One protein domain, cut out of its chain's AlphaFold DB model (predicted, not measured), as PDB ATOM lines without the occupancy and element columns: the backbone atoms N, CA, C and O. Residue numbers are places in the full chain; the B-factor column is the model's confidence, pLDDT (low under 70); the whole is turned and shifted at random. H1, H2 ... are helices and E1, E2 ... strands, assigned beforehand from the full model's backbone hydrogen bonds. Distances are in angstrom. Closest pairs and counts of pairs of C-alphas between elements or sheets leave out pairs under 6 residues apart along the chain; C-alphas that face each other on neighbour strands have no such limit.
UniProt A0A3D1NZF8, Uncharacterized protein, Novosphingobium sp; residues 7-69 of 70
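Overview. This is residues 7 to 69 of the 70 residues of an uncharacterized protein of Novosphingobium sp (UniProt A0A3D1NZF8). H1 and H2 meet near their ends as a V, with short H3 between them and a small antiparallel sheet, E1 - E2, toward the open side. The printed part has 63 residues, with three named helices and two named strands, in order E1 H1 H2 H3 E2; the class is mixed. It is compact, radius of gyration of the C-alphas 11.9 A, spanning 34 by 27 by 14 A.

Along the chain. Find C-alpha 7 at (-8.710, 54.492, -37.902), where E1, residues 7 to 10, begins. H1, residues 18 to 32, runs 20.9 A; H2, residues 35 to 47, 18.4 A. H3, residues 54 to 59, precedes E2, residues 61 to 65, ending at (-9.894, 56.231, -32.260).

Arrangement. H3 touches H1, closest C-alphas Asn 55 and Ile 27, 6.4 A, and H2, closest C-alphas Leu 54 and Ser 41, 4.7 A. H1 and H2 only just touch, only at the corner, with 3 pairs of C-alphas within 8 A. N 9 of E1 and O 62 of E2, 2.9 A apart, are within hydrogen-bond range, as is every helix O i to N i+4 pair.

Size, cuts and confidence. The printed part has no cut and no long link; no printed residue is under 70.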
ATOM      1  N   GLU A   7      -9.245  55.586 -37.103       93.50
ATOM      2  CA  GLU A   7      -8.710  54.492 -37.902       93.50
ATOM      3  C   GLU A   7      -9.786  53.470 -38.225       93.50
ATOM      4  O   GLU A   7     -10.616  53.115 -37.389       93.50
ATOM      5  N   TRP A   8      -9.750  53.001 -39.469       93.25
ATOM      6  CA  TRP A   8     -10.608  51.930 -39.937       93.25
ATOM      7  C   TRP A   8      -9.920  50.597 -39.686       93.25
ATOM      8  O   TRP A   8      -8.782  50.395 -40.112       93.25
ATOM      9  N   ARG A   9     -10.590  49.716 -38.946       94.44
ATOM     10  CA  ARG A   9     -10.046  48.444 -38.476       94.44
ATOM     11  C   ARG A   9     -11.038  47.317 -38.719       94.44
ATOM     12  O   ARG A   9     -12.249  47.526 -38.722       94.44
ATOM     13  N   ARG A  10     -10.512  46.114 -38.918       94.50
ATOM     14  CA  ARG A  10     -11.289  44.875 -38.827       94.50
ATOM     15  C   ARG A  10     -11.600  44.568 -37.359       94.50
ATOM     16  O   ARG A  10     -10.928  45.079 -36.462       94.50
ATOM     17  N   LEU A  11     -12.593  43.715 -37.105       91.12
ATOM     18  CA  LEU A  11     -12.941  43.282 -35.740       91.12
ATOM     19  C   LEU A  11     -11.804  42.525 -35.027       91.12
ATOM     20  O   LEU A  11     -11.779  42.492 -33.803       91.12
ATOM     21  N   ASP A  12     -10.854  41.962 -35.776       91.12
ATOM     22  CA  ASP A  12      -9.632  41.332 -35.254       91.12
ATOM     23  C   ASP A  12      -8.484  42.338 -34.997       91.12
ATOM     24  O   ASP A  12      -7.367  41.940 -34.670       91.12
ATOM     25  N   GLY A  13      -8.733  43.642 -35.168       90.19
ATOM     26  CA  GLY A  13      -7.765  44.723 -34.956       90.19
ATOM     27  C   GLY A  13      -6.810  44.977 -36.129       90.19
ATOM     28  O   GLY A  13      -6.079  45.979 -36.133       90.19
ATOM     29  N   ARG A  14      -6.815  44.129 -37.165       93.00
ATOM     30  CA  ARG A  14      -5.949  44.314 -38.337       93.00
ATOM     31  C   ARG A  14      -6.420  45.501 -39.173       93.00
ATOM     32  O   ARG A  14      -7.598  45.871 -39.177       93.00
ATOM     33  N   GLN A  15      -5.487  46.107 -39.903       92.75
ATOM     34  CA  GLN A  15      -5.866  47.078 -40.923       92.75
ATOM     35  C   GLN A  15      -6.609  46.359 -42.065       92.75
ATOM     36  O   GLN A  15      -6.229  45.241 -42.428       92.75
ATOM     37  N   PRO A  16      -7.666  46.970 -42.618       93.69
ATOM     38  CA  PRO A  16      -8.321  46.520 -43.836       93.69
ATOM     39  C   PRO A  16      -7.313  46.335 -44.968       93.69
ATOM     40  O   PRO A  16      -6.490  47.211 -45.227       93.69
ATOM     41  N   ASP A  17      -7.385  45.195 -45.644       94.75
ATOM     42  CA  ASP A  17      -6.628  44.941 -46.864       94.75
ATOM     43  C   ASP A  17      -7.371  45.507 -48.083       94.75
ATOM     44  O   ASP A  17      -8.547  45.877 -48.024       94.75
ATOM     45  N   THR A  18      -6.679  45.570 -49.218       95.19
ATOM     46  CA  THR A  18      -7.223  46.144 -50.456       95.19
ATOM     47  C   THR A  18      -8.484  45.421 -50.924       95.19
ATOM     48  O   THR A  18      -9.422  46.066 -51.386       95.19
ATOM     49  N   ALA A  19      -8.543  44.096 -50.764       95.44
ATOM     50  CA  ALA A  19      -9.717  43.313 -51.132       95.44
ATOM     51  C   ALA A  19     -10.949  43.717 -50.308       95.44
ATOM     52  O   ALA A  19     -12.019  43.936 -50.876       95.44
ATOM     53  N   LEU A  20     -10.807  43.881 -48.987       95.62
ATOM     54  CA  LEU A  20     -11.914  44.349 -48.158       95.62
ATOM     55  C   LEU A  20     -12.296  45.794 -48.467       95.62
ATOM     56  O   LEU A  20     -13.485  46.103 -48.474       95.62
ATOM     57  N   ALA A  21     -11.329  46.666 -48.758       94.81
ATOM     58  CA  ALA A  21     -11.620  48.036 -49.175       94.81
ATOM     59  C   ALA A  21     -12.491  48.072 -50.441       94.81
ATOM     60  O   ALA A  21     -13.501  48.773 -50.471       94.81
ATOM     61  N   LEU A  22     -12.159  47.252 -51.445       96.94
ATOM     62  CA  LEU A  22     -12.951  47.119 -52.670       96.94
ATOM     63  C   LEU A  22     -14.362  46.600 -52.389       96.94
ATOM     64  O   LEU A  22     -15.335  47.178 -52.874       96.94
ATOM     65  N   TRP A  23     -14.491  45.550 -51.573       96.94
ATOM     66  CA  TRP A  23     -15.800  45.033 -51.176       96.94
ATOM     67  C   TRP A  23     -16.623  46.069 -50.417       96.94
ATOM     68  O   TRP A  23     -17.811  46.222 -50.690       96.94
ATOM     69  N   HIS A  24     -16.001  46.829 -49.518       94.44
ATOM     70  CA  HIS A  24     -16.678  47.895 -48.791       94.44
ATOM     71  C   HIS A  24     -17.224  48.957 -49.744       94.44
ATOM     72  O   HIS A  24     -18.399  49.312 -49.655       94.44
ATOM     73  N   SER A  25     -16.415  49.410 -50.704       94.75
ATOM     74  CA  SER A  25     -16.861  50.363 -51.721       94.75
ATOM     75  C   SER A  25     -17.985  49.804 -52.599       94.75
ATOM     76  O   SER A  25     -18.953  50.515 -52.862       94.75
ATOM     77  N   ALA A  26     -17.905  48.537 -53.017       95.69
ATOM     78  CA  ALA A  26     -18.917  47.906 -53.862       95.69
ATOM     79  C   ALA A  26     -20.268  47.744 -53.144       95.69
ATOM     80  O   ALA A  26     -21.307  48.121 -53.687       95.69
ATOM     81  N   ILE A  27     -20.266  47.239 -51.905       93.69
ATOM     82  CA  ILE A  27     -21.493  47.071 -51.109       93.69
ATOM     83  C   ILE A  27     -22.075  48.443 -50.746       93.69
ATOM     84  O   ILE A  27     -23.292  48.621 -50.788       93.69
ATOM     85  N   TYR A  28     -21.231  49.442 -50.468       93.31
ATOM     86  CA  TYR A  28     -21.687  50.813 -50.254       93.31
ATOM     87  C   TYR A  28     -22.362  51.400 -51.502       93.31
ATOM     88  O   TYR A  28     -23.463  51.939 -51.393       93.31
ATOM     89  N   ALA A  29     -21.759  51.253 -52.687       93.81
ATOM     90  CA  ALA A  29     -22.338  51.720 -53.948       93.81
ATOM     91  C   ALA A  29     -23.681  51.037 -54.254       93.81
ATOM     92  O   ALA A  29     -24.648  51.699 -54.640       93.81
ATOM     93  N   LEU A  30     -23.773  49.727 -54.008       92.25
ATOM     94  CA  LEU A  30     -25.029  48.992 -54.125       92.25
ATOM     95  C   LEU A  30     -26.062  49.515 -53.122       92.25
ATOM     96  O   LEU A  30     -27.186  49.826 -53.500       92.25
ATOM     97  N   SER A  31     -25.672  49.682 -51.858       91.12
ATOM     98  CA  SER A  31     -26.549  50.204 -50.808       91.12
ATOM     99  C   SER A  31     -27.052  51.609 -51.130       91.12
ATOM    100  O   SER A  31     -28.184  51.942 -50.798       91.12
ATOM    101  N   MET A  32     -26.244  52.447 -51.784       92.12
ATOM    102  CA  MET A  32     -26.644  53.790 -52.224       92.12
ATOM    103  C   MET A  32     -27.744  53.775 -53.288       92.12
ATOM    104  O   MET A  32     -28.490  54.743 -53.402       92.12
ATOM    105  N   SER A  33     -27.910  52.662 -54.005       93.19
ATOM    106  CA  SER A  33     -28.998  52.487 -54.972       93.19
ATOM    107  C   SER A  33     -30.354  52.215 -54.302       93.19
ATOM    108  O   SER A  33     -31.390  52.309 -54.955       93.19
ATOM    109  N   PHE A  34     -30.375  51.907 -52.996       93.12
ATOM    110  CA  PHE A  34     -31.586  51.557 -52.253       93.12
ATOM    111  C   PHE A  34     -31.723  52.390 -50.975       93.12
ATOM    112  O   PHE A  34     -30.982  52.204 -50.010       93.12
ATOM    113  N   ILE A  35     -32.754  53.241 -50.899       92.12
ATOM    114  CA  ILE A  35     -33.023  54.061 -49.702       92.12
ATOM    115  C   ILE A  35     -33.182  53.217 -48.426       92.12
ATOM    116  O   ILE A  35     -32.742  53.617 -47.351       92.12
ATOM    117  N   LEU A  36     -33.729  52.003 -48.549       93.62
ATOM    118  CA  LEU A  36     -33.879  51.071 -47.430       93.62
ATOM    119  C   LEU A  36     -32.526  50.658 -46.831       93.62
ATOM    120  O   LEU A  36     -32.402  50.597 -45.610       93.62
ATOM    121  N   GLY A  37     -31.495  50.446 -47.659       93.31
ATOM    122  CA  GLY A  37     -30.145  50.127 -47.178       93.31
ATOM    123  C   GLY A  37     -29.544  51.254 -46.333       93.31
ATOM    124  O   GLY A  37     -28.832  51.003 -45.354       93.31
ATOM    125  N   GLN A  38     -29.896  52.503 -46.653       94.25
ATOM    126  CA  GLN A  38     -29.472  53.676 -45.889       94.25
ATOM    127  C   GLN A  38     -30.204  53.793 -44.557       94.25
ATOM    128  O   GLN A  38     -29.561  53.988 -43.527       94.25
ATOM    129  N   LEU A  39     -31.527  53.598 -44.551       96.81
ATOM    130  CA  LEU A  39     -32.320  53.617 -43.318       96.81
ATOM    131  C   LEU A  39     -31.852  52.543 -42.332       96.81
ATOM    132  O   LEU A  39     -31.668  52.833 -41.152       96.81
ATOM    133  N   VAL A  40     -31.587  51.329 -42.824       95.75
ATOM    134  CA  VAL A  40     -31.028  50.249 -41.999       95.75
ATOM    135  C   VAL A  40     -29.651  50.637 -41.463       95.75
ATOM    136  O   VAL A  40     -29.391  50.450 -40.278       95.75
ATOM    137  N   SER A  41     -28.779  51.224 -42.287       95.38
ATOM    138  CA  SER A  41     -27.451  51.658 -41.835       95.38
ATOM    139  C   SER A  41     -27.525  52.705 -40.725       95.38
ATOM    140  O   SER A  41     -26.862  52.545 -39.703       95.38
ATOM    141  N   VAL A  42     -28.361  53.734 -40.877       95.94
ATOM    142  CA  VAL A  42     -28.552  54.767 -39.845       95.94
ATOM    143  C   VAL A  42     -29.131  54.157 -38.571       95.94
ATOM    144  O   VAL A  42     -28.632  54.430 -37.481       95.94
ATOM    145  N   LEU A  43     -30.136  53.287 -38.695       97.06
ATOM    146  CA  LEU A  43     -30.727  52.611 -37.543       97.06
ATOM    147  C   LEU A  43     -29.675  51.798 -36.779       97.06
ATOM    148  O   LEU A  43     -29.593  51.895 -35.558       97.06
ATOM    149  N   LEU A  44     -28.819  51.053 -37.482       96.94
ATOM    150  CA  LEU A  44     -27.724  50.305 -36.864       96.94
ATOM    151  C   LEU A  44     -26.707  51.224 -36.175       96.94
ATOM    152  O   LEU A  44     -26.240  50.901 -35.081       96.94
ATOM    153  N   MET A  45     -26.389  52.378 -36.765       96.44
ATOM    154  CA  MET A  45     -25.471  53.348 -36.165       96.44
ATOM    155  C   MET A  45     -26.020  53.961 -34.871       96.44
ATOM    156  O   MET A  45     -25.247  54.216 -33.948       96.44
ATOM    157  N   VAL A  46     -27.336  54.172 -34.784       97.38
ATOM    158  CA  VAL A  46     -27.991  54.716 -33.582       97.38
ATOM    159  C   VAL A  46     -28.186  53.640 -32.513       97.38
ATOM    160  O   VAL A  46     -28.002  53.908 -31.330       97.38
ATOM    161  N   MET A  47     -28.543  52.419 -32.920       97.19
ATOM    162  CA  MET A  47     -28.971  51.364 -31.995       97.19
ATOM    163  C   MET A  47     -27.830  50.485 -31.481       97.19
ATOM    164  O   MET A  47     -28.018  49.764 -30.503       97.19
ATOM    165  N   THR A  48     -26.659  50.488 -32.126       93.00
ATOM    166  CA  THR A  48     -25.559  49.585 -31.752       93.00
ATOM    167  C   THR A  48     -24.379  50.313 -31.109       93.00
ATOM    168  O   THR A  48     -24.021  51.408 -31.542       93.00
ATOM    169  N   PRO A  49     -23.715  49.705 -30.104       91.50
ATOM    170  CA  PRO A  49     -22.660  50.367 -29.331       91.50
ATOM    171  C   PRO A  49     -21.444  50.747 -30.184       91.50
ATOM    172  O   PRO A  49     -20.808  51.769 -29.942       91.50
ATOM    173  N   TYR A  50     -21.156  49.955 -31.219       90.44
ATOM    174  CA  TYR A  50     -20.045  50.192 -32.143       90.44
ATOM    175  C   TYR A  50     -20.385  51.165 -33.278       90.44
ATOM    176  O   TYR A  50     -19.514  51.455 -34.093       90.44
ATOM    177  N   LYS A  51     -21.634  51.655 -33.347       93.94
ATOM    178  CA  LYS A  51     -22.107  52.640 -34.334       93.94
ATOM    179  C   LYS A  51     -21.756  52.272 -35.781       93.94
ATOM    180  O   LYS A  51     -21.360  53.117 -36.577       93.94
ATOM    181  N   GLN A  52     -21.875  50.989 -36.107       95.19
ATOM    182  CA  GLN A  52     -21.529  50.451 -37.421       95.19
ATOM    183  C   GLN A  52     -22.703  50.601 -38.388       95.19
ATOM    184  O   GLN A  52     -23.844  50.311 -38.020       95.19
ATOM    185  N   GLY A  53     -22.416  50.973 -39.637       94.88
ATOM    186  CA  GLY A  53     -23.386  50.854 -40.724       94.88
ATOM    187  C   GLY A  53     -23.630  49.397 -41.127       94.88
ATOM    188  O   GLY A  53     -22.942  48.481 -40.669       94.88
ATOM    189  N   LEU A  54     -24.587  49.172 -42.032       94.62
ATOM    190  CA  LEU A  54     -24.886  47.827 -42.537       94.62
ATOM    191  C   LEU A  54     -23.651  47.189 -43.195       94.62
ATOM    192  O   LEU A  54     -23.300  46.056 -42.877       94.62
ATOM    193  N   ASN A  55     -22.951  47.952 -44.041       94.62
ATOM    194  CA  ASN A  55     -21.741  47.505 -44.741       94.62
ATOM    195  C   ASN A  55     -20.631  47.103 -43.759       94.62
ATOM    196  O   ASN A  55     -20.008  46.055 -43.916       94.62
ATOM    197  N   ASP A  56     -20.424  47.911 -42.716       94.44
ATOM    198  CA  ASP A  56     -19.428  47.655 -41.676       94.44
ATOM    199  C   ASP A  56     -19.731  46.387 -40.880       94.44
ATOM    200  O   ASP A  56     -18.825  45.614 -40.573       94.44
ATOM    201  N   LYS A  57     -21.007  46.134 -40.571       94.06
ATOM    202  CA  LYS A  57     -21.410  44.891 -39.904       94.06
ATOM    203  C   LYS A  57     -21.221  43.670 -40.791       94.06
ATOM    204  O   LYS A  57     -20.733  42.660 -40.296       94.06
ATOM    205  N   ILE A  58     -21.580  43.764 -42.071       94.00
ATOM    206  CA  ILE A  58     -21.414  42.665 -43.033       94.00
ATOM    207  C   ILE A  58     -19.933  42.312 -43.195       94.00
ATOM    208  O   ILE A  58     -19.576  41.137 -43.205       94.00
ATOM    209  N   LEU A  59     -19.066  43.321 -43.300       94.50
ATOM    210  CA  LEU A  59     -17.637  43.129 -43.554       94.50
ATOM    211  C   LEU A  59     -16.790  42.972 -42.287       94.50
ATOM    212  O   LEU A  59     -15.591  42.713 -42.385       94.50
ATOM    213  N   GLY A  60     -17.388  43.118 -41.104       94.75
ATOM    214  CA  GLY A  60     -16.663  43.036 -39.841       94.75
ATOM    215  C   GLY A  60     -15.623  44.147 -39.710       94.75
ATOM    216  O   GLY A  60     -14.471  43.883 -39.356       94.75
ATOM    217  N   THR A  61     -16.023  45.384 -39.996       95.31
ATOM    218  CA  THR A  61     -15.182  46.571 -39.834       95.31
ATOM    219  C   THR A  61     -15.759  47.567 -38.847       95.31
ATOM    220  O   THR A  61     -16.957  47.600 -38.577       95.31
ATOM    221  N   VAL A  62     -14.892  48.383 -38.265       95.50
ATOM    222  CA  VAL A  62     -15.259  49.407 -37.295       95.50
ATOM    223  C   VAL A  62     -14.316  50.597 -37.420       95.50
ATOM    224  O   VAL A  62     -13.144  50.457 -37.775       95.50
ATOM    225  N   ILE A  63     -14.846  51.785 -37.144       94.06
ATOM    226  CA  ILE A  63     -14.057  53.003 -37.002       94.06
ATOM    227  C   ILE A  63     -13.777  53.208 -35.516       94.06
ATOM    228  O   ILE A  63     -14.702  53.285 -34.710       94.06
ATOM    229  N   VAL A  64     -12.503  53.299 -35.157       93.62
ATOM    230  CA  VAL A  64     -12.040  53.480 -33.776       93.62
ATOM    231  C   VAL A  64     -11.102  54.674 -33.684       93.62
ATOM    232  O   VAL A  64     -10.550  55.121 -34.688       93.62
ATOM    233  N   ASN A  65     -10.920  55.217 -32.482       93.00
ATOM    234  CA  ASN A  65      -9.894  56.231 -32.260       93.00
ATOM    235  C   ASN A  65      -8.507  55.577 -32.361       93.00
ATOM    236  O   ASN A  65      -8.286  54.513 -31.782       93.00
ATOM    237  N   ARG A  66      -7.573  56.228 -33.061       89.56
ATOM    238  CA  ARG A  66      -6.172  55.809 -33.173       89.56
ATOM    239  C   ARG A  66      -5.556  55.539 -31.802       89.56
ATOM    240  O   ARG A  66      -4.828  54.568 -31.676       89.56
ATOM    241  N   SER A  67      -5.896  56.324 -30.778       89.31
ATOM    242  CA  SER A  67      -5.360  56.150 -29.421       89.31
ATOM    243  C   SER A  67      -5.715  54.812 -28.763       89.31
ATOM    244  O   SER A  67      -5.148  54.481 -27.731       89.31
ATOM    245  N   LEU A  68      -6.687  54.069 -29.304       86.81
ATOM    246  CA  LEU A  68      -7.081  52.748 -28.807       86.81
ATOM    247  C   LEU A  68      -6.331  51.602 -29.504       86.81
ATOM    248  O   LEU A  68      -6.484  50.453 -29.100       86.81
ATOM    249  N   VAL A  69      -5.581  51.895 -30.571       82.75
ATOM    250  CA  VAL A  69      -4.939  50.887 -31.438       82.75
ATOM    251  C   VAL A  69      -3.458  51.191 -31.711       82.75
ATOM    252  O   VAL A  69      -2.767  50.343 -32.275       82.75
TER     253      VAL A  69